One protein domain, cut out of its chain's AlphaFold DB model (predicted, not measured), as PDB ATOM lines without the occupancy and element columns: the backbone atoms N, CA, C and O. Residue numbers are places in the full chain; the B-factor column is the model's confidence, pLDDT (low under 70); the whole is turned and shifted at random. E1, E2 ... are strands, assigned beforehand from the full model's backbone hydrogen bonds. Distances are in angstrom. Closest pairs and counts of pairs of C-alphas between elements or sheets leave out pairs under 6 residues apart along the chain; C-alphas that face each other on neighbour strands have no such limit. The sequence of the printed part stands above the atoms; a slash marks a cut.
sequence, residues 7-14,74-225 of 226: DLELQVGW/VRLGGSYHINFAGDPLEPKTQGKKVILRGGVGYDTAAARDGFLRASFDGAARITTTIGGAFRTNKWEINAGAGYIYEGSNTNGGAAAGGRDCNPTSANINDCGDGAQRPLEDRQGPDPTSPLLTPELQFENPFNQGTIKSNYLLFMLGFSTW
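What this domain is: This is residues 7 to 14 and 74 to 225 of the 226 residues of an uncharacterized protein of Deltaproteobacteria bacterium (UniProt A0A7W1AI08). A long, narrow, twisted wall of six antiparallel strands, curled across its width, runs along the length of a rod; a loop-built head, residues 156 to 208, makes one end, and the loop of residues 84 to 96 makes the other. E5 and E6 are the longest strands, and their hairpin reaches out to the head. The printed part has 160 residues, with no named helix and six named strands, E1 to E6, in the same order along the chain and across the sheet. The class is all strand, though under half of the residues, 73 of 160, are in named elements. The whole is extended, with a radius of gyration of the C-alphas of 25.3 A and spans of 84 by 25 by 25 A.

How they stand to each other: Begin with E1, residues 7 to 14, an edge strand antiparallel to E2, residues 74 to 83; look for N 9 and O 77, 2.8 A apart. E2 and E3, residues 97 to 107, form a hairpin at 173 degrees between directions, with N 76 and O 104 at 2.8 A. E3 and E4, residues 125 to 135, form the next hairpin, at 169 degrees, where N 105 and O 127 are 2.7 A apart. E4 and E5, residues 139 to 155, form a hairpin over a tight link; their C-alphas 131 and 144 face each other at 3.7 A, and N 128 and O 147 are 2.8 A apart. E5 and the other edge strand, E6, residues 209 to 224, form the last hairpin, with N 142 and O 221 at 2.8 A and N 155 and O 209 at 2.9 A. E2 to E6 are a meander, each strand the antiparallel neighbour of the one before. E1 and E6 are apart.

Where its parts are: Find C-alpha 7 at (6.050, -29.790, -1.175), where E1 begins; it spans 23.5 A. E2 spans 30.1 A, E3 32.5 A and E4 31.9 A. E5 runs 48.7 A from C-alpha 139 at (-1.705, -13.578, 11.851), and E6 runs 49.4 A to C-alpha 224 at (-5.823, -13.069, 11.672).

The domain as a whole: The two C-alphas farthest apart, those of Leu 89 and Ala 170, are 84.8 A apart. Residues 15 to 73 are not printed, and C-alphas 14 and 74 are 9.1 A apart across this cut. The links E2 to E3, E3 to E4 and E5 to E6 are long, with 13, 17 and 53 residues; in the last, residues 158 to 159 pair antiparallel with 163 to 164. The mean pLDDT of the printed part is 73.1, and look for values under 70 at residues 85 to 95, 113 to 121 and 152 to 211 of this model.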
ATOM      1  N   ASP A   7       6.878 -28.939  -0.339       93.38
ATOM      2  CA  ASP A   7       6.050 -29.790  -1.175       93.38
ATOM      3  C   ASP A   7       6.165 -29.367  -2.644       93.38
ATOM      4  O   ASP A   7       6.557 -28.241  -2.966       93.38
ATOM      5  N   LEU A   8       5.853 -30.314  -3.523       94.81
ATOM      6  CA  LEU A   8       5.778 -30.136  -4.964       94.81
ATOM      7  C   LEU A   8       4.487 -30.802  -5.436       94.81
ATOM      8  O   LEU A   8       4.217 -31.947  -5.071       94.81
ATOM      9  N   GLU A   9       3.726 -30.098  -6.257       95.31
ATOM     10  CA  GLU A   9       2.445 -30.535  -6.784       95.31
ATOM     11  C   GLU A   9       2.437 -30.392  -8.305       95.31
ATOM     12  O   GLU A   9       2.758 -29.334  -8.851       95.31
ATOM     13  N   LEU A  10       2.063 -31.478  -8.982       95.81
ATOM     14  CA  LEU A  10       1.788 -31.501 -10.412       95.81
ATOM     15  C   LEU A  10       0.287 -31.698 -10.603       95.81
ATOM     16  O   LEU A  10      -0.268 -32.715 -10.190       95.81
ATOM     17  N   GLN A  11      -0.340 -30.751 -11.284       95.25
ATOM     18  CA  GLN A  11      -1.722 -30.830 -11.718       95.25
ATOM     19  C   GLN A  11      -1.761 -30.989 -13.236       95.25
ATOM     20  O   GLN A  11      -1.082 -30.264 -13.964       95.25
ATOM     21  N   VAL A  12      -2.572 -31.933 -13.707       94.75
ATOM     22  CA  VAL A  12      -2.909 -32.094 -15.123       94.75
ATOM     23  C   VAL A  12      -4.423 -32.072 -15.233       94.75
ATOM     24  O   VAL A  12      -5.108 -32.730 -14.448       94.75
ATOM     25  N   GLY A  13      -4.937 -31.306 -16.184       93.94
ATOM     26  CA  GLY A  13      -6.364 -31.114 -16.373       93.94
ATOM     27  C   GLY A  13      -6.759 -31.089 -17.839       93.94
ATOM     28  O   GLY A  13      -5.941 -30.874 -18.735       93.94
ATOM     29  N   TRP A  14      -8.047 -31.320 -18.051       93.44
ATOM     30  CA  TRP A  14      -8.710 -31.245 -19.341       93.44
ATOM     31  C   TRP A  14     -10.046 -30.532 -19.163       93.44
ATOM     32  O   TRP A  14     -10.801 -30.830 -18.236       93.44
ATOM     33  N   VAL A  74      -1.391 -28.107 -17.720       96.56
ATOM     34  CA  VAL A  74      -0.357 -28.704 -16.874       96.56
ATOM     35  C   VAL A  74       0.199 -27.612 -15.979       96.56
ATOM     36  O   VAL A  74       0.634 -26.572 -16.470       96.56
ATOM     37  N   ARG A  75       0.199 -27.834 -14.665       96.44
ATOM     38  CA  ARG A  75       0.684 -26.870 -13.671       96.44
ATOM     39  C   ARG A  75       1.605 -27.561 -12.685       96.44
ATOM     40  O   ARG A  75       1.249 -28.583 -12.113       96.44
ATOM     41  N   LEU A  76       2.783 -26.989 -12.487       97.62
ATOM     42  CA  LEU A  76       3.762 -27.428 -11.508       97.62
ATOM     43  C   LEU A  76       3.950 -26.311 -10.490       97.62
ATOM     44  O   LEU A  76       4.403 -25.220 -10.841       97.62
ATOM     45  N   GLY A  77       3.609 -26.584  -9.239       97.12
ATOM     46  CA  GLY A  77       3.742 -25.649  -8.133       97.12
ATOM     47  C   GLY A  77       4.480 -26.281  -6.969       97.12
ATOM     48  O   GLY A  77       4.542 -27.499  -6.839       97.12
ATOM     49  N   GLY A  78       5.052 -25.457  -6.105       96.12
ATOM     50  CA  GLY A  78       5.653 -25.949  -4.878       96.12
ATOM     51  C   GLY A  78       5.760 -24.875  -3.818       96.12
ATOM     52  O   GLY A  78       5.648 -23.672  -4.094       96.12
ATOM     53  N   SER A  79       6.001 -25.321  -2.590       96.25
ATOM     54  CA  SER A  79       6.285 -24.427  -1.479       96.25
ATOM     55  C   SER A  79       7.462 -24.889  -0.635       96.25
ATOM     56  O   SER A  79       7.795 -26.070  -0.569       96.25
ATOM     57  N   TYR A  80       8.118 -23.934   0.019       94.50
ATOM     58  CA  TYR A  80       9.225 -24.183   0.932       94.50
ATOM     59  C   TYR A  80       9.020 -23.410   2.233       94.50
ATOM     60  O   TYR A  80       8.736 -22.214   2.223       94.50
ATOM     61  N   HIS A  81       9.148 -24.101   3.363       92.44
ATOM     62  CA  HIS A  81       8.812 -23.606   4.696       92.44
ATOM     63  C   HIS A  81      10.098 -23.409   5.495       92.44
ATOM     64  O   HIS A  81      10.787 -24.361   5.866       92.44
ATOM     65  N   ILE A  82      10.400 -22.151   5.792       89.69
ATOM     66  CA  ILE A  82      11.520 -21.728   6.623       89.69
ATOM     67  C   ILE A  82      10.967 -21.444   8.015       89.69
ATOM     68  O   ILE A  82      10.312 -20.427   8.246       89.69
ATOM     69  N   ASN A  83      11.219 -22.361   8.942       85.94
ATOM     70  CA  ASN A  83      10.840 -22.192  10.339       85.94
ATOM     71  C   ASN A  83      11.933 -21.413  11.075       85.94
ATOM     72  O   ASN A  83      13.109 -21.767  10.985       85.94
ATOM     73  N   PHE A  84      11.548 -20.389  11.830       77.25
ATOM     74  CA  PHE A  84      12.453 -19.696  12.743       77.25
ATOM     75  C   PHE A  84      12.386 -20.353  14.122       77.25
ATOM     76  O   PHE A  84      11.348 -20.895  14.511       77.25
ATOM     77  N   ALA A  85      13.492 -20.310  14.871       64.75
ATOM     78  CA  ALA A  85      13.463 -20.684  16.280       64.75
ATOM     79  C   ALA A  85      12.399 -19.829  16.988       64.75
ATOM     80  O   ALA A  85      12.378 -18.606  16.831       64.75
ATOM     81  N   GLY A  86      11.472 -20.492  17.684       59.88
ATOM     82  CA  GLY A  86      10.402 -19.821  18.416       59.88
ATOM     83  C   GLY A  86      10.956 -18.888  19.490       59.88
ATOM     84  O   GLY A  86      12.090 -19.052  19.944       59.88
ATOM     85  N   ASP A  87      10.145 -17.916  19.896       55.19
ATOM     86  CA  ASP A  87      10.406 -17.143  21.105       55.19
ATOM     87  C   ASP A  87      10.526 -18.123  22.293       55.19
ATOM     88  O   ASP A  87       9.662 -18.997  22.425       55.19
ATOM     89  N   PRO A  88      11.568 -18.050  23.146       56.31
ATOM     90  CA  PRO A  88      11.685 -18.907  24.331       56.31
ATOM     91  C   PRO A  88      10.480 -18.822  25.287       56.31
ATOM     92  O   PRO A  88      10.340 -19.690  26.147       56.31
ATOM     93  N   LEU A  89       9.613 -17.815  25.128       56.16
ATOM     94  CA  LEU A  89       8.382 -17.627  25.895       56.16
ATOM     95  C   LEU A  89       7.112 -18.192  25.226       56.16
ATOM     96  O   LEU A  89       6.054 -18.177  25.855       56.16
ATOM     97  N   GLU A  90       7.172 -18.702  23.991       56.78
ATOM     98  CA  GLU A  90       6.001 -19.241  23.277       56.78
ATOM     99  C   GLU A  90       5.994 -20.785  23.211       56.78
ATOM    100  O   GLU A  90       7.041 -21.420  23.044       56.78
ATOM    101  N   PRO A  91       4.812 -21.434  23.313       53.62
ATOM    102  CA  PRO A  91       4.706 -22.882  23.185       53.62
ATOM    103  C   PRO A  91       5.247 -23.357  21.826       53.62
ATOM    104  O   PRO A  91       4.895 -22.832  20.771       53.62
ATOM    105  N   LYS A  92       6.098 -24.395  21.860       53.09
ATOM    106  CA  LYS A  92       6.884 -24.956  20.735       53.09
ATOM    107  C   LYS A  92       6.069 -25.498  19.548       53.09
ATOM    108  O   LYS A  92       6.636 -26.131  18.660       53.09
ATOM    109  N   THR A  93       4.755 -25.325  19.537       54.06
ATOM    110  CA  THR A  93       3.851 -26.016  18.619       54.06
ATOM    111  C   THR A  93       3.643 -25.295  17.287       54.06
ATOM    112  O   THR A  93       3.358 -25.991  16.316       54.06
ATOM    113  N   GLN A  94       3.847 -23.971  17.175       57.66
ATOM    114  CA  GLN A  94       3.722 -23.229  15.900       57.66
ATOM    115  C   GLN A  94       4.666 -22.008  15.803       57.66
ATOM    116  O   GLN A  94       4.239 -20.866  15.731       57.66
ATOM    117  N   GLY A  95       5.985 -22.215  15.795       68.62
ATOM    118  CA  GLY A  95       6.941 -21.105  15.623       68.62
ATOM    119  C   GLY A  95       6.686 -20.245  14.369       68.62
ATOM    120  O   GLY A  95       6.072 -20.693  13.397       68.62
ATOM    121  N   LYS A  96       7.187 -19.000  14.379       85.00
ATOM    122  CA  LYS A  96       7.152 -18.096  13.214       85.00
ATOM    123  C   LYS A  96       7.736 -18.806  11.991       85.00
ATOM    124  O   LYS A  96       8.783 -19.451  12.095       85.00
ATOM    125  N   LYS A  97       7.103 -18.648  10.829       88.19
ATOM    126  CA  LYS A  97       7.602 -19.234   9.581       88.19
ATOM    127  C   LYS A  97       7.436 -18.318   8.378       88.19
ATOM    128  O   LYS A  97       6.455 -17.586   8.265       88.19
ATOM    129  N   VAL A  98       8.397 -18.413   7.467       92.50
ATOM    130  CA  VAL A  98       8.288 -17.900   6.101       92.50
ATOM    131  C   VAL A  98       7.943 -19.067   5.190       92.50
ATOM    132  O   VAL A  98       8.573 -20.119   5.258       92.50
ATOM    133  N   ILE A  99       6.943 -18.881   4.339       94.31
ATOM    134  CA  ILE A  99       6.566 -19.836   3.300       94.31
ATOM    135  C   ILE A  99       6.899 -19.177   1.971       94.31
ATOM    136  O   ILE A  99       6.387 -18.102   1.695       94.31
ATOM    137  N   LEU A 100       7.743 -19.795   1.158       96.56
ATOM    138  CA  LEU A 100       7.990 -19.383  -0.222       96.56
ATOM    139  C   LEU A 100       7.163 -20.271  -1.140       96.56
ATOM    140  O   LEU A 100       7.060 -21.467  -0.886       96.56
ATOM    141  N   ARG A 101       6.558 -19.696  -2.175       96.69
ATOM    142  CA  ARG A 101       5.721 -20.399  -3.149       96.69
ATOM    143  C   ARG A 101       6.105 -19.970  -4.550       96.69
ATOM    144  O   ARG A 101       6.430 -18.807  -4.786       96.69
ATOM    145  N   GLY A 102       6.021 -20.898  -5.482       97.31
ATOM    146  CA  GLY A 102       6.172 -20.589  -6.891       97.31
ATOM    147  C   GLY A 102       5.576 -21.688  -7.740       97.31
ATOM    148  O   GLY A 102       5.363 -22.805  -7.268       97.31
ATOM    149  N   GLY A 103       5.304 -21.357  -8.991       97.50
ATOM    150  CA  GLY A 103       4.793 -22.332  -9.932       97.50
ATOM    151  C   GLY A 103       4.797 -21.827 -11.359       97.50
ATOM    152  O   GLY A 103       4.864 -20.623 -11.610       97.50
ATOM    153  N   VAL A 104       4.714 -22.775 -12.279       97.44
ATOM    154  CA  VAL A 104       4.559 -22.549 -13.710       97.44
ATOM    155  C   VAL A 104       3.398 -23.393 -14.218       97.44
ATOM    156  O   VAL A 104       3.198 -24.524 -13.782       97.44
ATOM    157  N   GLY A 105       2.620 -22.838 -15.131       96.56
ATOM    158  CA  GLY A 105       1.511 -23.503 -15.784       96.56
ATOM    159  C   GLY A 105       1.541 -23.258 -17.279       96.56
ATOM    160  O   GLY A 105       2.003 -22.209 -17.727       96.56
ATOM    161  N   TYR A 106       1.038 -24.225 -18.030       94.44
ATOM    162  CA  TYR A 106       0.751 -24.093 -19.445       94.44
ATOM    163  C   TYR A 106      -0.673 -24.572 -19.705       94.44
ATOM    164  O   TYR A 106      -1.021 -25.687 -19.313       94.44
ATOM    165  N   ASP A 107      -1.468 -23.735 -20.361       92.25
ATOM    166  CA  ASP A 107      -2.794 -24.087 -20.856       92.25
ATOM    167  C   ASP A 107      -2.775 -23.979 -22.396       92.25
ATOM    168  O   ASP A 107      -2.276 -22.990 -22.947       92.25
ATOM    169  N   THR A 108      -3.281 -24.993 -23.106       90.56
ATOM    170  CA  THR A 108      -3.409 -24.946 -24.575       90.56
ATOM    171  C   THR A 108      -4.498 -23.960 -25.006       90.56
ATOM    172  O   THR A 108      -5.369 -23.597 -24.219       90.56
ATOM    173  N   ALA A 109      -4.475 -23.525 -26.267       86.06
ATOM    174  CA  ALA A 109      -5.485 -22.605 -26.788       86.06
ATOM    175  C   ALA A 109      -6.880 -23.252 -26.810       86.06
ATOM    176  O   ALA A 109      -7.014 -24.403 -27.228       86.06
ATOM    177  N   ALA A 110      -7.902 -22.495 -26.408       84.62
ATOM    178  CA  ALA A 110      -9.318 -22.852 -26.520       84.62
ATOM    179  C   ALA A 110      -9.930 -22.371 -27.844       84.62
ATOM    180  O   ALA A 110     -10.833 -23.000 -28.389       84.62
ATOM    181  N   ALA A 111      -9.465 -21.234 -28.364       76.56
ATOM    182  CA  ALA A 111      -9.918 -20.701 -29.642       76.56
ATOM    183  C   ALA A 111      -9.047 -21.240 -30.778       76.56
ATOM    184  O   ALA A 111      -7.830 -21.363 -30.635       76.56
ATOM    185  N   ARG A 112      -9.674 -21.519 -31.921       71.06
ATOM    186  CA  ARG A 112      -8.957 -21.815 -33.162       71.06
ATOM    187  C   ARG A 112      -8.342 -20.541 -33.735       71.06
ATOM    188  O   ARG A 112      -8.843 -19.435 -33.494       71.06
ATOM    189  N   ASP A 113      -7.314 -20.711 -34.556       65.88
ATOM    190  CA  ASP A 113      -6.837 -19.650 -35.443       65.88
ATOM    191  C   ASP A 113      -8.026 -19.122 -36.259       65.88
ATOM    192  O   ASP A 113      -8.849 -19.913 -36.722       65.88
ATOM    193  N   GLY A 114      -8.183 -17.795 -36.342       60.22
ATOM    194  CA  GLY A 114      -9.403 -17.183 -36.886       60.22
ATOM    195  C   GLY A 114     -10.366 -16.594 -35.862       60.22
ATOM    196  O   GLY A 114     -10.940 -15.521 -36.057       60.22
ATOM    197  N   PHE A 115     -10.535 -17.297 -34.739       62.09
ATOM    198  CA  PHE A 115     -11.534 -16.987 -33.708       62.09
ATOM    199  C   PHE A 115     -10.969 -16.197 -32.527       62.09
ATOM    200  O   PHE A 115     -11.735 -15.694 -31.702       62.09
ATOM    201  N   LEU A 116      -9.645 -16.055 -32.454       60.47
ATOM    202  CA  LEU A 116      -8.977 -15.206 -31.472       60.47
ATOM    203  C   LEU A 116      -9.348 -13.742 -31.729       60.47
ATOM    204  O   LEU A 116      -8.906 -13.118 -32.696       60.47
ATOM    205  N   ARG A 117     -10.198 -13.195 -30.857       60.12
ATOM    206  CA  ARG A 117     -10.646 -11.800 -30.897       60.12
ATOM    207  C   ARG A 117     -10.006 -11.049 -29.741       60.12
ATOM    208  O   ARG A 117      -9.835 -11.607 -28.665       60.12
ATOM    209  N   ALA A 118      -9.801  -9.742 -29.895       51.00
ATOM    210  CA  ALA A 118      -9.433  -8.879 -28.766       51.00
ATOM    211  C   ALA A 118     -10.451  -8.934 -27.600       51.00
ATOM    212  O   ALA A 118     -10.111  -8.598 -26.471       51.00
ATOM    213  N   SER A 119     -11.695  -9.356 -27.865       53.09
ATOM    214  CA  SER A 119     -12.759  -9.544 -26.870       53.09
ATOM    215  C   SER A 119     -12.979 -10.996 -26.428       53.09
ATOM    216  O   SER A 119     -13.814 -11.229 -25.556       53.09
ATOM    217  N   PHE A 120     -12.275 -11.968 -27.016       63.75
ATOM    218  CA  PHE A 120     -12.396 -13.386 -26.682       63.75
ATOM    219  C   PHE A 120     -11.000 -13.983 -26.494       63.75
ATOM    220  O   PHE A 120     -10.327 -14.342 -27.462       63.75
ATOM    221  N   ASP A 121     -10.575 -14.051 -25.232       67.62
ATOM    222  CA  ASP A 121      -9.292 -14.625 -24.834       67.62
ATOM    223  C   ASP A 121      -9.402 -16.154 -24.727       67.62
ATOM    224  O   ASP A 121      -9.885 -16.707 -23.736       67.62
ATOM    225  N   GLY A 122      -8.974 -16.829 -25.792       74.88
ATOM    226  CA  GLY A 122      -8.827 -18.280 -25.855       74.88
ATOM    227  C   GLY A 122      -7.422 -18.708 -26.268       74.88
ATOM    228  O   GLY A 122      -7.271 -19.798 -26.817       74.88
ATOM    229  N   ALA A 123      -6.416 -17.848 -26.087       81.50
ATOM    230  CA  ALA A 123      -5.044 -18.127 -26.495       81.50
ATOM    231  C   ALA A 123      -4.380 -19.182 -25.597       81.50
ATOM    232  O   ALA A 123      -4.748 -19.364 -24.435       81.50
ATOM    233  N   ALA A 124      -3.367 -19.866 -26.134       87.81
ATOM    234  CA  ALA A 124      -2.488 -20.678 -25.301       87.81
ATOM    235  C   ALA A 124      -1.692 -19.752 -24.378       87.81
ATOM    236  O   ALA A 124      -1.198 -18.716 -24.825       87.81
ATOM    237  N   ARG A 125      -1.529 -20.131 -23.110       90.31
ATOM    238  CA  ARG A 125      -0.870 -19.269 -22.124       90.31
ATOM    239  C   ARG A 125       0.134 -20.017 -21.267       90.31
ATOM    240  O   ARG A 125      -0.090 -21.154 -20.862       90.31
ATOM    241  N   ILE A 126       1.235 -19.338 -20.961       93.69
ATOM    242  CA  ILE A 126       2.187 -19.725 -19.922       93.69
ATOM    243  C   ILE A 126       1.963 -18.802 -18.733       93.69
ATOM    244  O   ILE A 126       2.074 -17.585 -18.860       93.69
ATOM    245  N   THR A 127       1.689 -19.381 -17.573       95.88
ATOM    246  CA  THR A 127       1.522 -18.642 -16.321       95.88
ATOM    247  C   THR A 127       2.684 -18.953 -15.396       95.88
ATOM    248  O   THR A 127       2.885 -20.106 -15.039       95.88
ATOM    249  N   THR A 128       3.418 -17.940 -14.952       96.81
ATOM    250  CA  THR A 128       4.475 -18.084 -13.943       96.81
ATOM    251  C   THR A 128       4.105 -17.279 -12.712       96.81
ATOM    252  O   THR A 128       3.689 -16.130 -12.825       96.81
ATOM    253  N   THR A 129       4.272 -17.857 -11.527       97.50
ATOM    254  CA  THR A 129       3.953 -17.200 -10.257       97.50
ATOM    255  C   THR A 129       5.080 -17.347  -9.252       97.50
ATOM    256  O   THR A 129       5.795 -18.351  -9.216       97.50
ATOM    257  N   ILE A 130       5.219 -16.334  -8.407       97.62
ATOM    258  CA  ILE A 130       6.082 -16.347  -7.233       97.62
ATOM    259  C   ILE A 130       5.365 -15.638  -6.094       97.62
ATOM    260  O   ILE A 130       4.650 -14.658  -6.294       97.62
ATOM    261  N   GLY A 131       5.560 -16.108  -4.876       97.31
ATOM    262  CA  GLY A 131       5.027 -15.434  -3.713       97.31
ATOM    263  C   GLY A 131       5.585 -15.980  -2.424       97.31
ATOM    264  O   GLY A 131       6.384 -16.915  -2.388       97.31
ATOM    265  N   GLY A 132       5.135 -15.389  -1.335       96.75
ATOM    266  CA  GLY A 132       5.455 -15.875  -0.020       96.75
ATOM    267  C   GLY A 132       4.456 -15.433   1.025       96.75
ATOM    268  O   GLY A 132       3.613 -14.565   0.801       96.75
ATOM    269  N   ALA A 133       4.571 -16.066   2.180       96.00
ATOM    270  CA  ALA A 133       3.818 -15.746   3.369       96.00
ATOM    271  C   ALA A 133       4.761 -15.571   4.548       96.00
ATOM    272  O   ALA A 133       5.699 -16.351   4.715       96.00
ATOM    273  N   PHE A 134       4.462 -14.608   5.408       93.56
ATOM    274  CA  PHE A 134       5.006 -14.560   6.754       93.56
ATOM    275  C   PHE A 134       3.889 -14.904   7.734       93.56
ATOM    276  O   PHE A 134       2.909 -14.165   7.845       93.56
ATOM    277  N   ARG A 135       4.030 -16.040   8.422       91.00
ATOM    278  CA  ARG A 135       3.047 -16.560   9.374       91.00
ATOM    279  C   ARG A 135       3.583 -16.486  10.798       91.00
ATOM    280  O   ARG A 135       4.697 -16.928  11.086       91.00
ATOM    281  N   THR A 136       2.740 -15.990  11.692       87.38
ATOM    282  CA  THR A 136       2.928 -16.007  13.147       87.38
ATOM    283  C   THR A 136       1.858 -16.876  13.811       87.38
ATOM    284  O   THR A 136       1.042 -17.478  13.123       87.38
ATOM    285  N   ASN A 137       1.824 -16.906  15.145       85.50
ATOM    286  CA  ASN A 137       0.779 -17.580  15.921       85.50
ATOM    287  C   ASN A 137      -0.604 -16.926  15.851       85.50
ATOM    288  O   ASN A 137      -1.558 -17.536  16.317       85.50
ATOM    289  N   LYS A 138      -0.714 -15.689  15.357       88.25
ATOM    290  CA  LYS A 138      -1.962 -14.902  15.416       88.25
ATOM    291  C   LYS A 138      -2.390 -14.333  14.072       88.25
ATOM    292  O   LYS A 138      -3.546 -13.964  13.906       88.25
ATOM    293  N   TRP A 139      -1.457 -14.213  13.137       92.06
ATOM    294  CA  TRP A 139      -1.705 -13.578  11.851       92.06
ATOM    295  C   TRP A 139      -0.766 -14.089  10.762       92.06
ATOM    296  O   TRP A 139       0.321 -14.612  11.035       92.06
ATOM    297  N   GLU A 140      -1.181 -13.884   9.517       93.88
ATOM    298  CA  GLU A 140      -0.412 -14.148   8.309       93.88
ATOM    299  C   GLU A 140      -0.526 -12.975   7.328       93.88
ATOM    300  O   GLU A 140      -1.612 -12.442   7.104       93.88
ATOM    301  N   ILE A 141       0.602 -12.607   6.718       96.44
ATOM    302  CA  ILE A 141       0.656 -11.734   5.540       96.44
ATOM    303  C   ILE A 141       1.109 -12.580   4.354       96.44
ATOM    304  O   ILE A 141       2.105 -13.292   4.462       96.44
ATOM    305  N   ASN A 142       0.412 -12.472   3.225       96.94
ATOM    306  CA  ASN A 142       0.775 -13.097   1.956       96.94
ATOM    307  C   ASN A 142       1.043 -12.019   0.907       96.94
ATOM    308  O   ASN A 142       0.270 -11.073   0.796       96.94
ATOM    309  N   ALA A 143       2.086 -12.195   0.103       97.69
ATOM    310  CA  ALA A 143       2.355 -11.370  -1.066       97.69
ATOM    311  C   ALA A 143       2.768 -12.257  -2.241       97.69
ATOM    312  O   ALA A 143       3.479 -13.245  -2.055       97.69
ATOM    313  N   GLY A 144       2.343 -11.912  -3.452       96.81
ATOM    314  CA  GLY A 144       2.705 -12.659  -4.648       96.81
ATOM    315  C   GLY A 144       2.558 -11.851  -5.924       96.81
ATOM    316  O   GLY A 144       1.846 -10.846  -5.968       96.81
ATOM    317  N   ALA A 145       3.247 -12.316  -6.957       97.06
ATOM    318  CA  ALA A 145       3.184 -11.791  -8.304       97.06
ATOM    319  C   ALA A 145       3.026 -12.942  -9.304       97.06
ATOM    320  O   ALA A 145       3.553 -14.040  -9.107       97.06
ATOM    321  N   GLY A 146       2.306 -12.671 -10.384       95.94
ATOM    322  CA  GLY A 146       2.102 -13.581 -11.497       95.94
ATOM    323  C   GLY A 146       2.334 -12.875 -12.824       95.94
ATOM    324  O   GLY A 146       2.016 -11.696 -12.971       95.94
ATOM    325  N   TYR A 147       2.880 -13.610 -13.782       95.38
ATOM    326  CA  TYR A 147       3.026 -13.190 -15.166       95.38
ATOM    327  C   TYR A 147       2.351 -14.215 -16.068       95.38
ATOM    328  O   TYR A 147       2.667 -15.402 -15.988       95.38
ATOM    329  N   ILE A 148       1.432 -13.750 -16.910       92.81
ATOM    330  CA  ILE A 148       0.758 -14.568 -17.919       92.81
ATOM    331  C   ILE A 148       1.234 -14.099 -19.288       92.81
ATOM    332  O   ILE A 148       1.130 -12.916 -19.619       92.81
ATOM    333  N   TYR A 149       1.763 -15.040 -20.061       89.81
ATOM    334  CA  TYR A 149       2.262 -14.841 -21.411       89.81
ATOM    335  C   TYR A 149       1.428 -15.649 -22.401       89.81
ATOM    336  O   TYR A 149       1.436 -16.876 -22.340       89.81
ATOM    337  N   GLU A 150       0.753 -14.974 -23.328       81.69
ATOM    338  CA  GLU A 150      -0.136 -15.604 -24.322       81.69
ATOM    339  C   GLU A 150       0.500 -15.758 -25.710       81.69
ATOM    340  O   GLU A 150      -0.145 -16.169 -26.675       81.69
ATOM    341  N   GLY A 151       1.789 -15.428 -25.831       71.50
ATOM    342  CA  GLY A 151       2.474 -15.459 -27.114       71.50
ATOM    343  C   GLY A 151       2.014 -14.359 -28.070       71.50
ATOM    344  O   GLY A 151       1.378 -13.370 -27.700       71.50
ATOM    345  N   SER A 152       2.412 -14.514 -29.328       66.94
ATOM    346  CA  SER A 152       1.880 -13.738 -30.440       66.94
ATOM    347  C   SER A 152       0.996 -14.648 -31.267       66.94
ATOM    348  O   SER A 152       1.509 -15.582 -31.881       66.94
ATOM    349  N   ASN A 153      -0.297 -14.357 -31.305       62.88
ATOM    350  CA  ASN A 153      -1.224 -15.112 -32.129       62.88
ATOM    351  C   ASN A 153      -1.519 -14.294 -33.374       62.88
ATOM    352  O   ASN A 153      -2.009 -13.168 -33.282       62.88
ATOM    353  N   THR A 154      -1.163 -14.835 -34.535       60.69
ATOM    354  CA  THR A 154      -1.534 -14.239 -35.813       60.69
ATOM    355  C   THR A 154      -2.883 -14.803 -36.190       60.69
ATOM    356  O   THR A 154      -2.996 -15.979 -36.521       60.69
ATOM    357  N   ASN A 155      -3.907 -13.958 -36.135       59.28
ATOM    358  CA  ASN A 155      -5.190 -14.279 -36.725       59.28
ATOM    359  C   ASN A 155      -5.049 -14.139 -38.250       59.28
ATOM    360  O   ASN A 155      -5.353 -13.091 -38.822       59.28
ATOM    361  N   GLY A 156      -4.437 -15.155 -38.862       53.31
ATOM    362  CA  GLY A 156      -4.270 -15.288 -40.301       53.31
ATOM    363  C   GLY A 156      -5.439 -16.091 -40.836       53.31
ATOM    364  O   GLY A 156      -5.363 -17.315 -40.903       53.31
ATOM    365  N   GLY A 157      -6.535 -15.418 -41.180       50.47
ATOM    366  CA  GLY A 157      -7.581 -16.039 -41.983       50.47
ATOM    367  C   GLY A 157      -6.974 -16.324 -43.347       50.47
ATOM    368  O   GLY A 157      -6.872 -15.417 -44.167       50.47
ATOM    369  N   ALA A 158      -6.473 -17.538 -43.562       44.84
ATOM    370  CA  ALA A 158      -5.901 -17.901 -44.840       44.84
ATOM    371  C   ALA A 158      -7.051 -18.073 -45.831       44.84
ATOM    372  O   ALA A 158      -7.707 -19.114 -45.879       44.84
ATOM    373  N   ALA A 159      -7.237 -17.072 -46.688       47.84
ATOM    374  CA  ALA A 159      -7.882 -17.290 -47.971       47.84
ATOM    375  C   ALA A 159      -7.259 -18.522 -48.647       47.84
ATOM    376  O   ALA A 159      -6.075 -18.810 -48.428       47.84
ATOM    377  N   ALA A 160      -8.014 -19.240 -49.484       40.59
ATOM    378  CA  ALA A 160      -7.473 -20.332 -50.294       40.59
ATOM    379  C   ALA A 160      -6.180 -19.867 -51.009       40.59
ATOM    380  O   ALA A 160      -6.233 -19.100 -51.966       40.59
ATOM    381  N   GLY A 161      -5.008 -20.268 -50.493       46.81
ATOM    382  CA  GLY A 161      -3.701 -19.751 -50.928       46.81
ATOM    383  C   GLY A 161      -2.838 -19.028 -49.878       46.81
ATOM    384  O   GLY A 161      -1.780 -18.524 -50.250       46.81
ATOM    385  N   GLY A 162      -3.225 -18.981 -48.596       48.75
ATOM    386  CA  GLY A 162      -2.342 -18.530 -47.504       48.75
ATOM    387  C   GLY A 162      -2.158 -17.014 -47.389       48.75
ATOM    388  O   GLY A 162      -1.139 -16.566 -46.871       48.75
ATOM    389  N   ARG A 163      -3.108 -16.220 -47.901       53.47
ATOM    390  CA  ARG A 163      -3.117 -14.754 -47.752       53.47
ATOM    391  C   ARG A 163      -4.098 -14.345 -46.661       53.47
ATOM    392  O   ARG A 163      -5.163 -14.950 -46.577       53.47
ATOM    393  N   ASP A 164      -3.750 -13.299 -45.913       53.94
ATOM    394  CA  ASP A 164      -4.661 -12.632 -44.981       53.94
ATOM    395  C   ASP A 164      -5.927 -12.192 -45.735       53.94
ATOM    396  O   ASP A 164      -5.876 -11.411 -46.691       53.94
ATOM    397  N   CYS A 165      -7.062 -12.755 -45.341       56.12
ATOM    398  CA  CYS A 165      -8.380 -12.499 -45.904       56.12
ATOM    399  C   CYS A 165      -8.817 -11.060 -45.571       56.12
ATOM    400  O   CYS A 165      -9.210 -10.765 -44.455       56.12
ATOM    401  N   ASN A 166      -8.765 -10.129 -46.528       53.97
ATOM    402  CA  ASN A 166      -9.226  -8.747 -46.321       53.97
ATOM    403  C   ASN A 166     -10.166  -8.274 -47.448       53.97
ATOM    404  O   ASN A 166      -9.735  -7.542 -48.344       53.97
ATOM    405  N   PRO A 167     -11.442  -8.705 -47.463       53.00
ATOM    406  CA  PRO A 167     -12.435  -8.341 -48.451       53.00
ATOM    407  C   PRO A 167     -12.628  -6.844 -48.459       53.00
ATOM    408  O   PRO A 167     -13.108  -6.217 -47.517       53.00
ATOM    409  N   THR A 168     -12.267  -6.276 -49.594       53.16
ATOM    410  CA  THR A 168     -12.671  -4.930 -49.957       53.16
ATOM    411  C   THR A 168     -14.030  -5.006 -50.646       53.16
ATOM    412  O   THR A 168     -14.439  -6.064 -51.129       53.16
ATOM    413  N   SER A 169     -14.722  -3.873 -50.778       52.12
ATOM    414  CA  SER A 169     -15.949  -3.787 -51.586       52.12
ATOM    415  C   SER A 169     -15.755  -4.238 -53.043       52.12
ATOM    416  O   SER A 169     -16.731  -4.556 -53.716       52.12
ATOM    417  N   ALA A 170     -14.508  -4.293 -53.523       54.38
ATOM    418  CA  ALA A 170     -14.142  -4.769 -54.849       54.38
ATOM    419  C   ALA A 170     -13.834  -6.278 -54.910       54.38
ATOM    420  O   ALA A 170     -13.799  -6.825 -56.010       54.38
ATOM    421  N   ASN A 171     -13.600  -6.957 -53.778       54.25
ATOM    422  CA  ASN A 171     -13.225  -8.373 -53.762       54.25
ATOM    423  C   ASN A 171     -13.738  -9.098 -52.503       54.25
ATOM    424  O   ASN A 171     -12.972  -9.472 -51.620       54.25
ATOM    425  N   ILE A 172     -15.060  -9.290 -52.421       55.50
ATOM    426  CA  ILE A 172     -15.729  -9.980 -51.299       55.50
ATOM    427  C   ILE A 172     -15.414 -11.490 -51.248       55.50
ATOM    428  O   ILE A 172     -15.543 -12.111 -50.200       55.50
ATOM    429  N   ASN A 173     -14.960 -12.069 -52.364       53.91
ATOM    430  CA  ASN A 173     -14.736 -13.511 -52.526       53.91
ATOM    431  C   ASN A 173     -13.308 -13.964 -52.158       53.91
ATOM    432  O   ASN A 173     -12.968 -15.130 -52.344       53.91
ATOM    433  N   ASP A 174     -12.456 -13.060 -51.667       54.06
ATOM    434  CA  ASP A 174     -11.019 -13.309 -51.461       54.06
ATOM    435  C   ASP A 174     -10.702 -13.954 -50.098       54.06
ATOM    436  O   ASP A 174      -9.544 -14.013 -49.710       54.06
ATOM    437  N   CYS A 175     -11.712 -14.424 -49.354       53.78
ATOM    438  CA  CYS A 175     -11.578 -15.038 -48.021       53.78
ATOM    439  C   CYS A 175     -11.689 -16.558 -47.990       53.78
ATOM    440  O   CYS A 175     -11.713 -17.158 -46.921       53.78
ATOM    441  N   GLY A 176     -11.736 -17.193 -49.156       52.16
ATOM    442  CA  GLY A 176     -12.008 -18.619 -49.260       52.16
ATOM    443  C   GLY A 176     -13.489 -18.931 -49.445       52.16
ATOM    444  O   GLY A 176     -14.366 -18.070 -49.501       52.16
ATOM    445  N   ASP A 177     -13.739 -20.217 -49.607       52.31
ATOM    446  CA  ASP A 177     -14.995 -20.825 -49.997       52.31
ATOM    447  C   ASP A 177     -15.819 -21.226 -48.771       52.31
ATOM    448  O   ASP A 177     -16.231 -22.375 -48.663       52.31
ATOM    449  N   GLY A 178     -16.088 -20.296 -47.844       50.09
ATOM    450  CA  GLY A 178     -16.900 -20.575 -46.645       50.09
ATOM    451  C   GLY A 178     -18.205 -21.330 -46.960       50.09
ATOM    452  O   GLY A 178     -18.588 -22.241 -46.232       50.09
ATOM    453  N   ALA A 179     -18.808 -21.061 -48.124       51.25
ATOM    454  CA  ALA A 179     -19.988 -21.754 -48.653       51.25
ATOM    455  C   ALA A 179     -19.781 -23.235 -49.069       51.25
ATOM    456  O   ALA A 179     -20.758 -23.944 -49.284       51.25
ATOM    457  N   GLN A 180     -18.541 -23.707 -49.230       53.94
ATOM    458  CA  GLN A 180     -18.186 -25.086 -49.610       53.94
ATOM    459  C   GLN A 180     -17.602 -25.904 -48.450       53.94
ATOM    460  O   GLN A 180     -17.458 -27.121 -48.578       53.94
ATOM    461  N   ARG A 181     -17.283 -25.266 -47.317       56.47
ATOM    462  CA  ARG A 181     -16.780 -25.948 -46.120       56.47
ATOM    463  C   ARG A 181     -17.894 -26.126 -45.089       56.47
ATOM    464  O   ARG A 181     -18.643 -25.172 -44.850       56.47
ATOM    465  N   PRO A 182     -17.990 -27.303 -44.441       57.66
ATOM    466  CA  PRO A 182     -18.822 -27.464 -43.255       57.66
ATOM    467  C   PRO A 182     -18.521 -26.359 -42.235       57.66
ATOM    468  O   PRO A 182     -17.372 -25.941 -42.099       57.66
ATOM    469  N   LEU A 183     -19.533 -25.904 -41.486       56.88
ATOM    470  CA  LEU A 183     -19.382 -24.848 -40.467       56.88
ATOM    471  C   LEU A 183     -18.252 -25.137 -39.463       56.88
ATOM    472  O   LEU A 183     -17.643 -24.221 -38.923       56.88
ATOM    473  N   GLU A 184     -17.960 -26.410 -39.211       57.53
ATOM    474  CA  GLU A 184     -16.879 -26.836 -38.322       57.53
ATOM    475  C   GLU A 184     -15.474 -26.800 -38.920       57.53
ATOM    476  O   GLU A 184     -14.526 -26.905 -38.149       57.53
ATOM    477  N   ASP A 185     -15.326 -26.607 -40.228       58.72
ATOM    478  CA  ASP A 185     -14.034 -26.506 -40.924       58.72
ATOM    479  C   ASP A 185     -13.714 -25.060 -41.355       58.72
ATOM    480  O   ASP A 185     -12.712 -24.801 -42.030       58.72
ATOM    481  N   ARG A 186     -14.570 -24.108 -40.961       60.88
ATOM    482  CA  ARG A 186     -14.398 -22.673 -41.209       60.88
ATOM    483  C   ARG A 186     -13.308 -22.077 -40.327       60.88
ATOM    484  O   ARG A 186     -13.148 -22.453 -39.164       60.88
ATOM    485  N   GLN A 187     -12.552 -21.146 -40.903       54.91
ATOM    486  CA  GLN A 187     -11.408 -20.491 -40.255       54.91
ATOM    487  C   GLN A 187     -11.741 -19.077 -39.781       54.91
ATOM    488  O   GLN A 187     -10.872 -18.387 -39.268       54.91
ATOM    489  N   GLY A 188     -12.982 -18.628 -39.919       56.41
ATOM    490  CA  GLY A 188     -13.412 -17.309 -39.486       56.41
ATOM    491  C   GLY A 188     -14.872 -17.321 -39.050       56.41
ATOM    492  O   GLY A 188     -15.619 -18.236 -39.399       56.41
ATOM    493  N   PRO A 189     -15.299 -16.328 -38.255       53.53
ATOM    494  CA  PRO A 189     -16.704 -16.183 -37.925       53.53
ATOM    495  C   PRO A 189     -17.524 -15.781 -39.155       53.53
ATOM    496  O   PRO A 189     -17.078 -14.989 -39.993       53.53
ATOM    497  N   ASP A 190     -18.763 -16.262 -39.197       53.00
ATOM    498  CA  ASP A 190     -19.739 -15.817 -40.182       53.00
ATOM    499  C   ASP A 190     -20.049 -14.311 -40.012       53.00
ATOM    500  O   ASP A 190     -20.003 -13.774 -38.894       53.00
ATOM    501  N   PRO A 191     -20.344 -13.593 -41.110       51.00
ATOM    502  CA  PRO A 191     -20.653 -12.173 -41.089       51.00
ATOM    503  C   PRO A 191     -21.869 -11.875 -40.207       51.00
ATOM    504  O   PRO A 191     -22.883 -12.563 -40.231       51.00
ATOM    505  N   THR A 192     -21.797 -10.768 -39.469       45.47
ATOM    506  CA  THR A 192     -22.848 -10.320 -38.536       45.47
ATOM    507  C   THR A 192     -24.164  -9.921 -39.209       45.47
ATOM    508  O   THR A 192     -25.175  -9.780 -38.522       45.47
ATOM    509  N   SER A 193     -24.164  -9.763 -40.534       46.53
ATOM    510  CA  SER A 193     -25.354  -9.518 -41.348       46.53
ATOM    511  C   SER A 193     -25.617 -10.735 -42.238       46.53
ATOM    512  O   SER A 193     -25.102 -10.782 -43.361       46.53
ATOM    513  N   PRO A 194     -26.403 -11.717 -41.767       48.09
ATOM    514  CA  PRO A 194     -26.747 -12.885 -42.558       48.09
ATOM    515  C   PRO A 194     -27.691 -12.467 -43.696       48.09
ATOM    516  O   PRO A 194     -28.902 -12.388 -43.525       48.09
ATOM    517  N   LEU A 195     -27.137 -12.154 -44.870       45.53
ATOM    518  CA  LEU A 195     -27.926 -11.938 -46.092       45.53
ATOM    519  C   LEU A 195     -28.328 -13.269 -46.761       45.53
ATOM    520  O   LEU A 195     -29.152 -13.273 -47.672       45.53
ATOM    521  N   LEU A 196     -27.744 -14.387 -46.312       51.69
ATOM    522  CA  LEU A 196     -27.946 -15.758 -46.794       51.69
ATOM    523  C   LEU A 196     -28.071 -16.720 -45.598       51.69
ATOM    524  O   LEU A 196     -27.738 -16.347 -44.471       51.69
ATOM    525  N   THR A 197     -28.523 -17.959 -45.825       49.53
ATOM    526  CA  THR A 197     -28.498 -19.015 -44.792       49.53
ATOM    527  C   THR A 197     -27.070 -19.186 -44.247       49.53
ATOM    528  O   THR A 197     -26.126 -18.998 -45.016       49.53
ATOM    529  N   PRO A 198     -26.864 -19.513 -42.953       47.78
ATOM    530  CA  PRO A 198     -25.527 -19.597 -42.336       47.78
ATOM    531  C   PRO A 198     -24.518 -20.429 -43.145       47.78
ATOM    532  O   PRO A 198     -23.359 -20.062 -43.309       47.78
ATOM    533  N   GLU A 199     -24.992 -21.509 -43.762       43.66
ATOM    534  CA  GLU A 199     -24.214 -22.420 -44.607       43.66
ATOM    535  C   GLU A 199     -23.694 -21.779 -45.909       43.66
ATOM    536  O   GLU A 199     -22.721 -22.261 -46.476       43.66
ATOM    537  N   LEU A 200     -24.281 -20.671 -46.364       45.66
ATOM    538  CA  LEU A 200     -23.955 -19.999 -47.627       45.66
ATOM    539  C   LEU A 200     -23.249 -18.649 -47.443       45.66
ATOM    540  O   LEU A 200     -23.056 -17.916 -48.414       45.66
ATOM    541  N   GLN A 201     -22.888 -18.287 -46.212       52.09
ATOM    542  CA  GLN A 201     -22.240 -17.010 -45.934       52.09
ATOM    543  C   GLN A 201     -20.733 -17.055 -46.202       52.09
ATOM    544  O   GLN A 201     -20.057 -18.052 -45.954       52.09
ATOM    545  N   PHE A 202     -20.215 -15.940 -46.715       52.44
ATOM    546  CA  PHE A 202     -18.784 -15.716 -46.889       52.44
ATOM    547  C   PHE A 202     -18.180 -15.233 -45.573       52.44
ATOM    548  O   PHE A 202     -18.706 -14.286 -44.992       52.44
ATOM    549  N   GLU A 203     -17.081 -15.841 -45.126       52.94
ATOM    550  CA  GLU A 203     -16.353 -15.411 -43.925       52.94
ATOM    551  C   GLU A 203     -15.939 -13.930 -44.046       52.94
ATOM    552  O   GLU A 203     -15.465 -13.490 -45.096       52.94
ATOM    553  N   ASN A 204     -16.131 -13.142 -42.982       50.69
ATOM    554  CA  ASN A 204     -15.773 -11.720 -42.964       50.69
ATOM    555  C   ASN A 204     -14.595 -11.489 -42.001       50.69
ATOM    556  O   ASN A 204     -14.657 -11.942 -40.853       50.69
ATOM    557  N   PRO A 205     -13.526 -10.782 -42.410       50.44
ATOM    558  CA  PRO A 205     -12.431 -10.424 -41.526       50.44
ATOM    559  C   PRO A 205     -12.886  -9.427 -40.474       50.44
ATOM    560  O   PRO A 205     -12.924  -8.216 -40.679       50.44
ATOM    561  N   PHE A 206     -13.149  -9.923 -39.279       51.91
ATOM    562  CA  PHE A 206     -13.211  -9.057 -38.120       51.91
ATOM    563  C   PHE A 206     -11.989  -9.332 -37.240       51.91
ATOM    564  O   PHE A 206     -11.922 -10.364 -36.581       51.91
ATOM    565  N   ASN A 207     -11.038  -8.387 -37.228       52.50
ATOM    566  CA  ASN A 207      -9.802  -8.385 -36.426       52.50
ATOM    567  C   ASN A 207      -8.711  -9.400 -36.827       52.50
ATOM    568  O   ASN A 207      -8.190 -10.120 -35.976       52.50
ATOM    569  N   GLN A 208      -8.320  -9.420 -38.102       56.34
ATOM    570  CA  GLN A 208      -7.122 -10.146 -38.539       56.34
ATOM    571  C   GLN A 208      -5.831  -9.385 -38.201       56.34
ATOM    572  O   GLN A 208      -5.805  -8.152 -38.198       56.34
ATOM    573  N   GLY A 209      -4.761 -10.126 -37.904       57.62
ATOM    574  CA  GLY A 209      -3.451  -9.585 -37.527       57.62
ATOM    575  C   GLY A 209      -2.837 -10.253 -36.295       57.62
ATOM    576  O   GLY A 209      -3.436 -11.119 -35.658       57.62
ATOM    577  N   THR A 210      -1.602  -9.870 -35.961       68.69
ATOM    578  CA  THR A 210      -0.897 -10.400 -34.787       68.69
ATOM    579  C   THR A 210      -1.300  -9.655 -33.518       68.69
ATOM    580  O   THR A 210      -0.958  -8.485 -33.341       68.69
ATOM    581  N   ILE A 211      -1.955 -10.356 -32.596       67.75
ATOM    582  CA  ILE A 211      -2.283  -9.854 -31.259       67.75
ATOM    583  C   ILE A 211      -1.234 -10.379 -30.275       67.75
ATOM    584  O   ILE A 211      -0.876 -11.559 -30.293       67.75
ATOM    585  N   LYS A 212      -0.716  -9.482 -29.430       75.00
ATOM    586  CA  LYS A 212       0.207  -9.805 -28.336       75.00
ATOM    587  C   LYS A 212      -0.396  -9.313 -27.030       75.00
ATOM    588  O   LYS A 212      -0.622  -8.112 -26.886       75.00
ATOM    589  N   SER A 213      -0.580 -10.227 -26.088       77.12
ATOM    590  CA  SER A 213      -1.177  -9.953 -24.782       77.12
ATOM    591  C   SER A 213      -0.282 -10.500 -23.677       77.12
ATOM    592  O   SER A 213       0.284 -11.587 -23.795       77.12
ATOM    593  N   ASN A 214      -0.107  -9.713 -22.615       86.56
ATOM    594  CA  ASN A 214       0.622 -10.124 -21.421       86.56
ATOM    595  C   ASN A 214      -0.060  -9.517 -20.197       86.56
ATOM    596  O   ASN A 214      -0.442  -8.344 -20.228       86.56
ATOM    597  N   TYR A 215      -0.144 -10.278 -19.110       86.06
ATOM    598  CA  TYR A 215      -0.779  -9.831 -17.874       86.06
ATOM    599  C   TYR A 215       0.204  -9.907 -16.714       86.06
ATOM    600  O   TYR A 215       0.935 -10.885 -16.556       86.06
ATOM    601  N   LEU A 216       0.192  -8.867 -15.884       91.62
ATOM    602  CA  LEU A 216       0.880  -8.837 -14.600       91.62
ATOM    603  C   LEU A 216      -0.174  -8.797 -13.499       91.62
ATOM    604  O   LEU A 216      -1.023  -7.907 -13.482       91.62
ATOM    605  N   LEU A 217      -0.114  -9.762 -12.587       91.56
ATOM    606  CA  LEU A 217      -1.011  -9.851 -11.443       91.56
ATOM    607  C   LEU A 217      -0.210  -9.678 -10.161       91.56
ATOM    608  O   LEU A 217       0.840 -10.292  -9.993       91.56
ATOM    609  N   PHE A 218      -0.733  -8.879  -9.237       94.06
ATOM    610  CA  PHE A 218      -0.175  -8.709  -7.901       94.06
ATOM    611  C   PHE A 218      -1.245  -9.053  -6.875       94.06
ATOM    612  O   PHE A 218      -2.399  -8.650  -7.014       94.06
ATOM    613  N   MET A 219      -0.860  -9.788  -5.838       94.19
ATOM    614  CA  MET A 219      -1.757 -10.175  -4.757       94.19
ATOM    615  C   MET A 219      -1.125  -9.828  -3.415       94.19
ATOM    616  O   MET A 219       0.035 -10.151  -3.160       94.19
ATOM    617  N   LEU A 220      -1.920  -9.213  -2.544       95.19
ATOM    618  CA  LEU A 220      -1.593  -8.978  -1.146       95.19
ATOM    619  C   LEU A 220      -2.757  -9.492  -0.297       95.19
ATOM    620  O   LEU A 220      -3.913  -9.191  -0.583       95.19
ATOM    621  N   GLY A 221      -2.451 -10.269   0.734       93.94
ATOM    622  CA  GLY A 221      -3.440 -10.843   1.636       93.94
ATOM    623  C   GLY A 221      -3.028 -10.685   3.090       93.94
ATOM    624  O   GLY A 221      -1.845 -10.755   3.423       93.94
ATOM    625  N   PHE A 222      -4.017 -10.508   3.960       95.38
ATOM    626  CA  PHE A 222      -3.845 -10.479   5.407       95.38
ATOM    627  C   PHE A 222      -4.910 -11.355   6.063       95.38
ATOM    628  O   PHE A 222      -6.068 -11.362   5.647       95.38
ATOM    629  N   SER A 223      -4.529 -12.115   7.081       93.69
ATOM    630  CA  SER A 223      -5.450 -12.953   7.851       93.69
ATOM    631  C   SER A 223      -5.039 -12.970   9.317       93.69
ATOM    632  O   SER A 223      -3.853 -12.920   9.630       93.69
ATOM    633  N   THR A 224      -6.018 -13.050  10.215       93.88
ATOM    634  CA  THR A 224      -5.823 -13.069  11.672       93.88
ATOM    635  C   THR A 224      -6.752 -14.098  12.309       93.88
ATOM    636  O   THR A 224      -7.808 -14.394  11.753       93.88
ATOM    637  N   TRP A 225      -6.377 -14.632  13.468       89.19
ATOM    638  CA  TRP A 225      -7.205 -15.551  14.257       89.19
ATOM    639  C   TRP A 225      -7.008 -15.321  15.764       89.19
ATOM    640  O   TRP A 225      -6.024 -14.697  16.173       89.19
TER     641      TRP A 225